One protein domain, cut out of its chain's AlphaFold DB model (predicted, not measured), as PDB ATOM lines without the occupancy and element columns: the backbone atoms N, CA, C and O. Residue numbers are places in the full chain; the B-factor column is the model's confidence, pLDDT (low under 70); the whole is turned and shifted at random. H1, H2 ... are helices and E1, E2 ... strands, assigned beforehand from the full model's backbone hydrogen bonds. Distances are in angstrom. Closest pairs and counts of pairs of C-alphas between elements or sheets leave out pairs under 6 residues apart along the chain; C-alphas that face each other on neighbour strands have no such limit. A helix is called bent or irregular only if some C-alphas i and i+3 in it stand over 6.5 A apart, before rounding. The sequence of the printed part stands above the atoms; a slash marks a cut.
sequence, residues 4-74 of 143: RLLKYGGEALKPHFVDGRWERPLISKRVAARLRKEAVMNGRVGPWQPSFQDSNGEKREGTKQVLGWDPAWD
ATOM      1  N   ARG A   4     249.264 253.610 178.658       85.19
ATOM      2  CA  ARG A   4     250.619 253.972 178.199       85.19
ATOM      3  C   ARG A   4     250.658 254.229 176.689       85.19
ATOM      4  O   ARG A   4     251.328 255.153 176.258       85.19
ATOM      5  N   LEU A   5     249.896 253.454 175.914       84.00
ATOM      6  CA  LEU A   5     249.789 253.615 174.460       84.00
ATOM      7  C   LEU A   5     248.992 254.874 174.092       84.00
ATOM      8  O   LEU A   5     249.340 255.568 173.150       84.00
ATOM      9  N   LEU A   6     247.956 255.198 174.870       81.69
ATOM     10  CA  LEU A   6     247.182 256.431 174.696       81.69
ATOM     11  C   LEU A   6     248.010 257.689 174.977       81.69
ATOM     12  O   LEU A   6     247.823 258.692 174.302       81.69
ATOM     13  N   LYS A   7     248.910 257.638 175.967       81.50
ATOM     14  CA  LYS A   7     249.715 258.792 176.387       81.50
ATOM     15  C   LYS A   7     250.961 259.012 175.525       81.50
ATOM     16  O   LYS A   7     251.264 260.149 175.197       81.50
ATOM     17  N   TYR A   8     251.684 257.941 175.207       84.06
ATOM     18  CA  TYR A   8     252.998 258.018 174.553       84.06
ATOM     19  C   TYR A   8     252.991 257.487 173.110       84.06
ATOM     20  O   TYR A   8     254.030 257.460 172.454       84.06
ATOM     21  N   GLY A   9     251.848 257.003 172.613       85.88
ATOM     22  CA  GLY A   9     251.738 256.453 171.264       85.88
ATOM     23  C   GLY A   9     252.778 255.360 170.995       85.88
ATOM     24  O   GLY A   9     253.039 254.492 171.834       85.88
ATOM     25  N   GLY A  10     253.409 255.430 169.823       87.38
ATOM     26  CA  GLY A  10     254.413 254.463 169.377       87.38
ATOM     27  C   GLY A  10     255.697 254.434 170.213       87.38
ATOM     28  O   GLY A  10     256.400 253.424 170.201       87.38
ATOM     29  N   GLU A  11     256.003 255.485 170.979       89.31
ATOM     30  CA  GLU A  11     257.183 255.508 171.858       89.31
ATOM     31  C   GLU A  11     257.069 254.476 172.979       89.31
ATOM     32  O   GLU A  11     258.057 253.848 173.347       89.31
ATOM     33  N   ALA A  12     255.846 254.185 173.442       91.12
ATOM     34  CA  ALA A  12     255.613 253.144 174.442       91.12
ATOM     35  C   ALA A  12     256.037 251.738 173.977       91.12
ATOM     36  O   ALA A  12     256.207 250.838 174.805       91.12
ATOM     37  N   LEU A  13     256.167 251.532 172.664       91.88
ATOM     38  CA  LEU A  13     256.530 250.260 172.044       91.88
ATOM     39  C   LEU A  13     258.039 250.133 171.789       91.88
ATOM     40  O   LEU A  13     258.516 249.027 171.523       91.88
ATOM     41  N   LYS A  14     258.790 251.237 171.875       92.19
ATOM     42  CA  LYS A  14     260.230 251.286 171.603       92.19
ATOM     43  C   LYS A  14     261.031 251.230 172.914       92.19
ATOM     44  O   LYS A  14     260.575 251.742 173.936       92.19
ATOM     45  N   PRO A  15     262.203 250.572 172.929       94.69
ATOM     46  CA  PRO A  15     263.148 250.733 174.029       94.69
ATOM     47  C   PRO A  15     263.666 252.178 174.055       94.69
ATOM     48  O   PRO A  15     263.696 252.845 173.020       94.69
ATOM     49  N   HIS A  16     264.078 252.648 175.226       93.38
ATOM     50  CA  HIS A  16     264.603 253.999 175.428       93.38
ATOM     51  C   HIS A  16     265.927 253.927 176.187       93.38
ATOM     52  O   HIS A  16     266.178 252.964 176.907       93.38
ATOM     53  N   PHE A  17     266.805 254.900 175.966       95.44
ATOM     54  CA  PHE A  17     268.138 254.924 176.559       95.44
ATOM     55  C   PHE A  17     268.150 255.872 177.758       95.44
ATOM     56  O   PHE A  17     267.810 257.044 177.607       95.44
ATOM     57  N   VAL A  18     268.506 255.358 178.933       93.81
ATOM     58  CA  VAL A  18     268.513 256.090 180.208       93.81
ATOM     59  C   VAL A  18     269.780 255.713 180.968       93.81
ATOM     60  O   VAL A  18     270.119 254.534 181.051       93.81
ATOM     61  N   ASP A  19     270.506 256.710 181.475       91.50
ATOM     62  CA  ASP A  19     271.689 256.540 182.335       91.50
ATOM     63  C   ASP A  19     272.714 255.513 181.813       91.50
ATOM     64  O   ASP A  19     273.212 254.643 182.529       91.50
ATOM     65  N   GLY A  20     273.017 255.593 180.515       96.31
ATOM     66  CA  GLY A  20     274.010 254.730 179.874       96.31
ATOM     67  C   GLY A  20     273.512 253.322 179.529       96.31
ATOM     68  O   GLY A  20     274.309 252.485 179.097       96.31
ATOM     69  N   ARG A  21     272.219 253.020 179.709       96.00
ATOM     70  CA  ARG A  21     271.640 251.689 179.481       96.00
ATOM     71  C   ARG A  21     270.369 251.755 178.640       96.00
ATOM     72  O   ARG A  21     269.601 252.708 178.687       96.00
ATOM     73  N   TRP A  22     270.141 250.702 177.857       96.50
ATOM     74  CA  TRP A  22     268.889 250.528 177.125       96.50
ATOM     75  C   TRP A  22     267.840 249.899 178.029       96.50
ATOM     76  O   TRP A  22     267.926 248.720 178.379       96.50
ATOM     77  N   GLU A  23     266.827 250.683 178.356       95.19
ATOM     78  CA  GLU A  23     265.667 250.234 179.097       95.19
ATOM     79  C   GLU A  23     264.630 249.578 178.185       95.19
ATOM     80  O   GLU A  23     264.516 249.825 176.975       95.19
ATOM     81  N   ARG A  24     263.850 248.681 178.789       94.56
ATOM     82  CA  ARG A  24     262.794 247.937 178.095       94.56
ATOM     83  C   ARG A  24     261.665 248.884 177.659       94.56
ATOM     84  O   ARG A  24     261.418 249.897 178.310       94.56
ATOM     85  N   PRO A  25     260.921 248.549 176.590       95.38
ATOM     86  CA  PRO A  25     259.759 249.337 176.200       95.38
ATOM     87  C   PRO A  25     258.708 249.366 177.315       95.38
ATOM     88  O   PRO A  25     258.516 248.382 178.039       95.38
ATOM     89  N   LEU A  26     257.970 250.474 177.398       93.06
ATOM     90  CA  LEU A  26     256.888 250.668 178.368       93.06
ATOM     91  C   LEU A  26     255.775 249.615 178.234       93.06
ATOM     92  O   LEU A  26     255.048 249.351 179.197       93.06
ATOM     93  N   ILE A  27     255.622 249.022 177.049       92.62
ATOM     94  CA  ILE A  27     254.717 247.910 176.765       92.62
ATOM     95  C   ILE A  27     255.527 246.749 176.181       92.62
ATOM     96  O   ILE A  27     256.227 246.888 175.182       92.62
ATOM     97  N   SER A  28     255.397 245.563 176.779       93.00
ATOM     98  CA  SER A  28     256.078 244.364 176.281       93.00
ATOM     99  C   SER A  28     255.523 243.909 174.927       93.00
ATOM    100  O   SER A  28     254.341 244.087 174.626       93.00
ATOM    101  N   LYS A  29     256.352 243.222 174.129       92.00
ATOM    102  CA  LYS A  29     255.969 242.736 172.787       92.00
ATOM    103  C   LYS A  29     254.702 241.872 172.791       92.00
ATOM    104  O   LYS A  29     253.880 241.987 171.889       92.00
ATOM    105  N   ARG A  30     254.513 241.029 173.816       93.38
ATOM    106  CA  ARG A  30     253.311 240.187 173.954       93.38
ATOM    107  C   ARG A  30     252.056 241.028 174.173       93.38
ATOM    108  O   ARG A  30     251.034 240.772 173.542       93.38
ATOM    109  N   VAL A  31     252.133 242.024 175.057       93.88
ATOM    110  CA  VAL A  31     251.004 242.917 175.346       93.88
ATOM    111  C   VAL A  31     250.688 243.776 174.126       93.88
ATOM    112  O   VAL A  31     249.524 243.880 173.759       93.88
ATOM    113  N   ALA A  32     251.708 244.307 173.453       92.75
ATOM    114  CA  ALA A  32     251.564 245.039 172.199       92.75
ATOM    115  C   ALA A  32     250.852 244.200 171.123       92.75
ATOM    116  O   ALA A  32     249.862 244.645 170.554       92.75
ATOM    117  N   ALA A  33     251.270 242.947 170.913       92.69
ATOM    118  CA  ALA A  33     250.628 242.044 169.956       92.69
ATOM    119  C   ALA A  33     249.164 241.733 170.314       92.69
ATOM    120  O   ALA A  33     248.321 241.643 169.423       92.69
ATOM    121  N   ARG A  34     248.841 241.585 171.605       93.75
ATOM    122  CA  ARG A  34     247.454 241.417 172.060       93.75
ATOM    123  C   ARG A  34     246.618 242.665 171.762       93.75
ATOM    124  O   ARG A  34     245.557 242.538 171.164       93.75
ATOM    125  N   LEU A  35     247.125 243.851 172.106       91.00
ATOM    126  CA  LEU A  35     246.458 245.129 171.837       91.00
ATOM    127  C   LEU A  35     246.245 245.363 170.337       91.00
ATOM    128  O   LEU A  35     245.185 245.837 169.946       91.00
ATOM    129  N   ARG A  36     247.216 244.982 169.497       91.56
ATOM    130  CA  ARG A  36     247.073 244.998 168.038       91.56
ATOM    131  C   ARG A  36     245.930 244.099 167.577       91.56
ATOM    132  O   ARG A  36     245.087 244.546 166.811       91.56
ATOM    133  N   LYS A  37     245.875 242.848 168.048       92.62
ATOM    134  CA  LYS A  37     244.785 241.916 167.704       92.62
ATOM    135  C   LYS A  37     243.425 242.466 168.125       92.62
ATOM    136  O   LYS A  37     242.500 242.453 167.327       92.62
ATOM    137  N   GLU A  38     243.315 242.982 169.347       90.94
ATOM    138  CA  GLU A  38     242.093 243.625 169.845       90.94
ATOM    139  C   GLU A  38     241.690 244.829 168.986       90.94
ATOM    140  O   GLU A  38     240.514 244.998 168.681       90.94
ATOM    141  N   ALA A  39     242.649 245.659 168.576       88.62
ATOM    142  CA  ALA A  39     242.392 246.808 167.717       88.62
ATOM    143  C   ALA A  39     241.887 246.384 166.330       88.62
ATOM    144  O   ALA A  39     240.897 246.931 165.860       88.62
ATOM    145  N   VAL A  40     242.507 245.369 165.721       89.56
ATOM    146  CA  VAL A  40     242.074 244.795 164.436       89.56
ATOM    147  C   VAL A  40     240.665 244.207 164.542       89.56
ATOM    148  O   VAL A  40     239.814 244.540 163.727       89.56
ATOM    149  N   MET A  41     240.393 243.391 165.567       89.62
ATOM    150  CA  MET A  41     239.077 242.760 165.761       89.62
ATOM    151  C   MET A  41     237.953 243.784 165.941       89.62
ATOM    152  O   MET A  41     236.852 243.583 165.445       89.62
ATOM    153  N   ASN A  42     238.231 244.894 166.626       86.25
ATOM    154  CA  ASN A  42     237.241 245.933 166.906       86.25
ATOM    155  C   ASN A  42     237.173 247.029 165.826       86.25
ATOM    156  O   ASN A  42     236.534 248.056 166.058       86.25
ATOM    157  N   GLY A  43     237.876 246.875 164.696       83.00
ATOM    158  CA  GLY A  43     237.926 247.886 163.631       83.00
ATOM    159  C   GLY A  43     238.592 249.205 164.045       83.00
ATOM    160  O   GLY A  43     238.329 250.248 163.455       83.00
ATOM    161  N   ARG A  44     239.446 249.188 165.076       82.81
ATOM    162  CA  ARG A  44     240.152 250.360 165.614       82.81
ATOM    163  C   ARG A  44     241.589 250.427 165.106       82.81
ATOM    164  O   ARG A  44     242.527 250.470 165.898       82.81
ATOM    165  N   VAL A  45     241.770 250.378 163.794       83.69
ATOM    166  CA  VAL A  45     243.079 250.519 163.142       83.69
ATOM    167  C   VAL A  45     243.076 251.832 162.375       83.69
ATOM    168  O   VAL A  45     242.148 252.093 161.616       83.69
ATOM    169  N   GLY A  46     244.080 252.673 162.598       78.50
ATOM    170  CA  GLY A  46     244.132 254.006 162.008       78.50
ATOM    171  C   GLY A  46     245.264 254.849 162.587       78.50
ATOM    172  O   GLY A  46     245.860 254.443 163.588       78.50
ATOM    173  N   PRO A  47     245.573 255.998 161.961       75.44
ATOM    174  CA  PRO A  47     246.646 256.874 162.412       75.44
ATOM    175  C   PRO A  47     246.401 257.296 163.861       75.44
ATOM    176  O   PRO A  47     245.305 257.747 164.209       75.44
ATOM    177  N   TRP A  48     247.414 257.138 164.712       73.50
ATOM    178  CA  TRP A  48     247.292 257.556 166.102       73.50
ATOM    179  C   TRP A  48     247.352 259.082 166.182       73.50
ATOM    180  O   TRP A  48     248.333 259.695 165.768       73.50
ATOM    181  N   GLN A  49     246.305 259.690 166.737       66.69
ATOM    182  CA  GLN A  49     246.279 261.116 167.044       66.69
ATOM    183  C   GLN A  49     246.276 261.285 168.568       66.69
ATOM    184  O   GLN A  49     245.395 260.732 169.236       66.69
ATOM    185  N   PRO A  50     247.252 262.007 169.147       60.94
ATOM    186  CA  PRO A  50     247.176 262.391 170.545       60.94
ATOM    187  C   PRO A  50     245.983 263.329 170.705       60.94
ATOM    188  O   PRO A  50     245.923 264.372 170.056       60.94
ATOM    189  N   SER A  51     245.026 262.971 171.559       53.84
ATOM    190  CA  SER A  51     243.963 263.890 171.951       53.84
ATOM    191  C   SER A  51     244.595 265.030 172.753       53.84
ATOM    192  O   SER A  51     244.797 264.900 173.963       53.84
ATOM    193  N   PHE A  52     244.971 266.117 172.084       47.69
ATOM    194  CA  PHE A  52     245.329 267.355 172.759       47.69
ATOM    195  C   PHE A  52     244.048 267.994 173.292       47.69
ATOM    196  O   PHE A  52     243.069 268.169 172.571       47.69
ATOM    197  N   GLN A  53     244.050 268.282 174.588       41.94
ATOM    198  CA  GLN A  53     243.100 269.203 175.186       41.94
ATOM    199  C   GLN A  53     243.639 270.597 174.848       41.94
ATOM    200  O   GLN A  53     244.734 270.944 175.294       41.94
ATOM    201  N   ASP A  54     242.937 271.354 174.004       43.22
ATOM    202  CA  ASP A  54     243.287 272.752 173.762       43.22
ATOM    203  C   ASP A  54     243.228 273.495 175.115       43.22
ATOM    204  O   ASP A  54     242.400 273.179 175.973       43.22
ATOM    205  N   SER A  55     244.104 274.482 175.327       50.53
ATOM    206  CA  SER A  55     244.168 275.297 176.561       50.53
ATOM    207  C   SER A  55     242.837 275.968 176.966       50.53
ATOM    208  O   SER A  55     242.689 276.383 178.112       50.53
ATOM    209  N   ASN A  56     241.854 275.988 176.061       53.00
ATOM    210  CA  ASN A  56     240.501 276.511 176.255       53.00
ATOM    211  C   ASN A  56     239.456 275.449 176.658       53.00
ATOM    212  O   ASN A  56     238.273 275.758 176.750       53.00
ATOM    213  N   GLY A  57     239.846 274.191 176.885       49.62
ATOM    214  CA  GLY A  57     238.944 273.140 177.378       49.62
ATOM    215  C   GLY A  57     237.907 272.616 176.372       49.62
ATOM    216  O   GLY A  57     237.148 271.707 176.716       49.62
ATOM    217  N   GLU A  58     237.882 273.119 175.135       48.88
ATOM    218  CA  GLU A  58     236.958 272.647 174.101       48.88
ATOM    219  C   GLU A  58     237.397 271.306 173.499       48.88
ATOM    220  O   GLU A  58     238.514 271.124 173.008       48.88
ATOM    221  N   LYS A  59     236.474 270.339 173.522       47.84
ATOM    222  CA  LYS A  59     236.602 269.074 172.798       47.84
ATOM    223  C   LYS A  59     236.248 269.349 171.339       47.84
ATOM    224  O   LYS A  59     235.095 269.639 171.045       47.84
ATOM    225  N   ARG A  60     237.202 269.230 170.411       47.88
ATOM    226  CA  ARG A  60     236.886 269.299 168.975       47.88
ATOM    227  C   ARG A  60     236.047 268.089 168.557       47.88
ATOM    228  O   ARG A  60     236.572 267.017 168.254       47.88
ATOM    229  N   GLU A  61     234.734 268.272 168.524       40.78
ATOM    230  CA  GLU A  61     233.743 267.361 167.950       40.78
ATOM    231  C   GLU A  61     233.807 267.418 166.413       40.78
ATOM    232  O   GLU A  61     232.956 268.006 165.762       40.78
ATOM    233  N   GLY A  62     234.863 266.877 165.799       40.66
ATOM    234  CA  GLY A  62     235.035 267.022 164.341       40.66
ATOM    235  C   GLY A  62     235.688 265.860 163.611       40.66
ATOM    236  O   GLY A  62     235.657 265.803 162.389       40.66
ATOM    237  N   THR A  63     236.250 264.889 164.317       41.94
ATOM    238  CA  THR A  63     236.678 263.626 163.715       41.94
ATOM    239  C   THR A  63     236.449 262.548 164.755       41.94
ATOM    240  O   THR A  63     236.900 262.673 165.891       41.94
ATOM    241  N   LYS A  64     235.745 261.467 164.403       45.59
ATOM    242  CA  LYS A  64     235.817 260.206 165.154       45.59
ATOM    243  C   LYS A  64     237.258 259.706 165.031       45.59
ATOM    244  O   LYS A  64     237.555 258.861 164.194       45.59
ATOM    245  N   GLN A  65     238.168 260.301 165.799       51.25
ATOM    246  CA  GLN A  65     239.567 259.927 165.858       51.25
ATOM    247  C   GLN A  65     239.582 258.524 166.436       51.25
ATOM    248  O   GLN A  65     239.312 258.306 167.618       51.25
ATOM    249  N   VAL A  66     239.778 257.545 165.562       52.09
ATOM    250  CA  VAL A  66     239.900 256.158 165.969       52.09
ATOM    251  C   VAL A  66     241.164 256.098 166.817       52.09
ATOM    252  O   VAL A  66     242.267 256.050 166.286       52.09
ATOM    253  N   LEU A  67     240.998 256.147 168.143       63.28
ATOM    254  CA  LEU A  67     242.015 255.803 169.136       63.28
ATOM    255  C   LEU A  67     242.378 254.336 168.894       63.28
ATOM    256  O   LEU A  67     241.831 253.417 169.514       63.28
ATOM    257  N   GLY A  68     243.219 254.127 167.891       74.56
ATOM    258  CA  GLY A  68     243.454 252.858 167.241       74.56
ATOM    259  C   GLY A  68     244.920 252.481 167.205       74.56
ATOM    260  O   GLY A  68     245.804 253.263 167.551       74.56
ATOM    261  N   TRP A  69     245.167 251.230 166.847       86.44
ATOM    262  CA  TRP A  69     246.516 250.773 166.556       86.44
ATOM    263  C   TRP A  69     246.983 251.413 165.249       86.44
ATOM    264  O   TRP A  69     246.347 251.198 164.215       86.44
ATOM    265  N   ASP A  70     248.077 252.169 165.300       88.62
ATOM    266  CA  ASP A  70     248.677 252.763 164.110       88.62
ATOM    267  C   ASP A  70     249.443 251.691 163.317       88.62
ATOM    268  O   ASP A  70     250.364 251.072 163.866       88.62
ATOM    269  N   PRO A  71     249.109 251.453 162.034       87.69
ATOM    270  CA  PRO A  71     249.870 250.543 161.181       87.69
ATOM    271  C   PRO A  71     251.366 250.878 161.100       87.69
ATOM    272  O   PRO A  71     252.179 249.971 160.934       87.69
ATOM    273  N   ALA A  72     251.758 252.146 161.268       87.81
ATOM    274  CA  ALA A  72     253.160 252.563 161.268       87.81
ATOM    275  C   ALA A  72     253.961 252.013 162.464       87.81
ATOM    276  O   ALA A  72     255.192 251.991 162.432       87.81
ATOM    277  N   TRP A  73     253.293 251.554 163.529       89.12
ATOM    278  CA  TRP A  73     253.952 250.897 164.663       89.12
ATOM    279  C   TRP A  73     254.370 249.458 164.360       89.12
ATOM    280  O   TRP A  73     255.154 248.867 165.110       89.12
ATOM    281  N   ASP A  74     253.858 248.876 163.277       87.19
ATOM    282  CA  ASP A  74     254.205 247.525 162.883       87.19
ATOM    283  C   ASP A  74     255.563 247.478 162.189       87.19
ATOM    284  O   ASP A  74     255.846 248.189 161.230       87.19
TER     285      ASP A  74
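Overview. This is residues 4 to 74 of the 143 residues of the protein "Mitoc_mL59 domain-containing protein" of Nannochloropsis salina CCMP1776 (UniProt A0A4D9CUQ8). A small two-strand hairpin and a long loop make the opposite ends of a loose, flat shape, with two helices, H1 and H2, between them. Residues 17 to 22 of the hairpin stick out at one end; residues 42 to 74, with no named element, run out to a free tip at residues 53 to 58 and fold back toward the helices. The printed part has 71 residues, with H1, E1, E2 and H2 in that order along the chain, and the sheet E1 - E2 is antiparallel. The class is mixed, helices and strands, with under half of the residues in named elements. The whole is loose, with a radius of gyration of the C-alphas of 14.4 A and spans of 43 by 33 by 16 A.

Arrangement. E1, residues 16 to 18, and E2, residues 21 to 23, form an antiparallel hairpin, their directions at 135 degrees. N 18 and O 21 are 2.9 A apart and N 23 and O 16 are 2.8 A apart, both within hydrogen-bond range. H1, residues 4 to 13, is apart from E2, and H2, residues 29 to 41, is apart from E1. H1 and H2 are close but not clearly touching; their closest C-alphas, those of Leu 13 and Ala 32, are 7.2 A apart. They run opposite ways at a steep tilt of 60 degrees. H1 is irregular: C-alphas 7 and 10 are 9.5 A apart. In H2 every O i to N i+4 pair is within hydrogen-bond range; in H1 2 of 6 are, beside 4 of 7 O i to N i+3 pairs.

Along the chain. E1 is 6.5 A long and E2 6.2 A. H1 measures 9.3 A from C-alpha 4 at (250.619, 253.972, 178.199) to C-alpha 13. H2 measures 18.3 A and ends with C-alpha 41 at (239.077, 242.760, 165.761).

Size, cuts and confidence. The two C-alphas farthest apart, those of Gly 20 and Glu 61, are 43.9 A apart. The printed part has no cut, and the links H1 to E1, E1 to E2 and E2 to H2 are tight. Mean pLDDT of the printed part is 78.6, with residues 49 to 67 under 70.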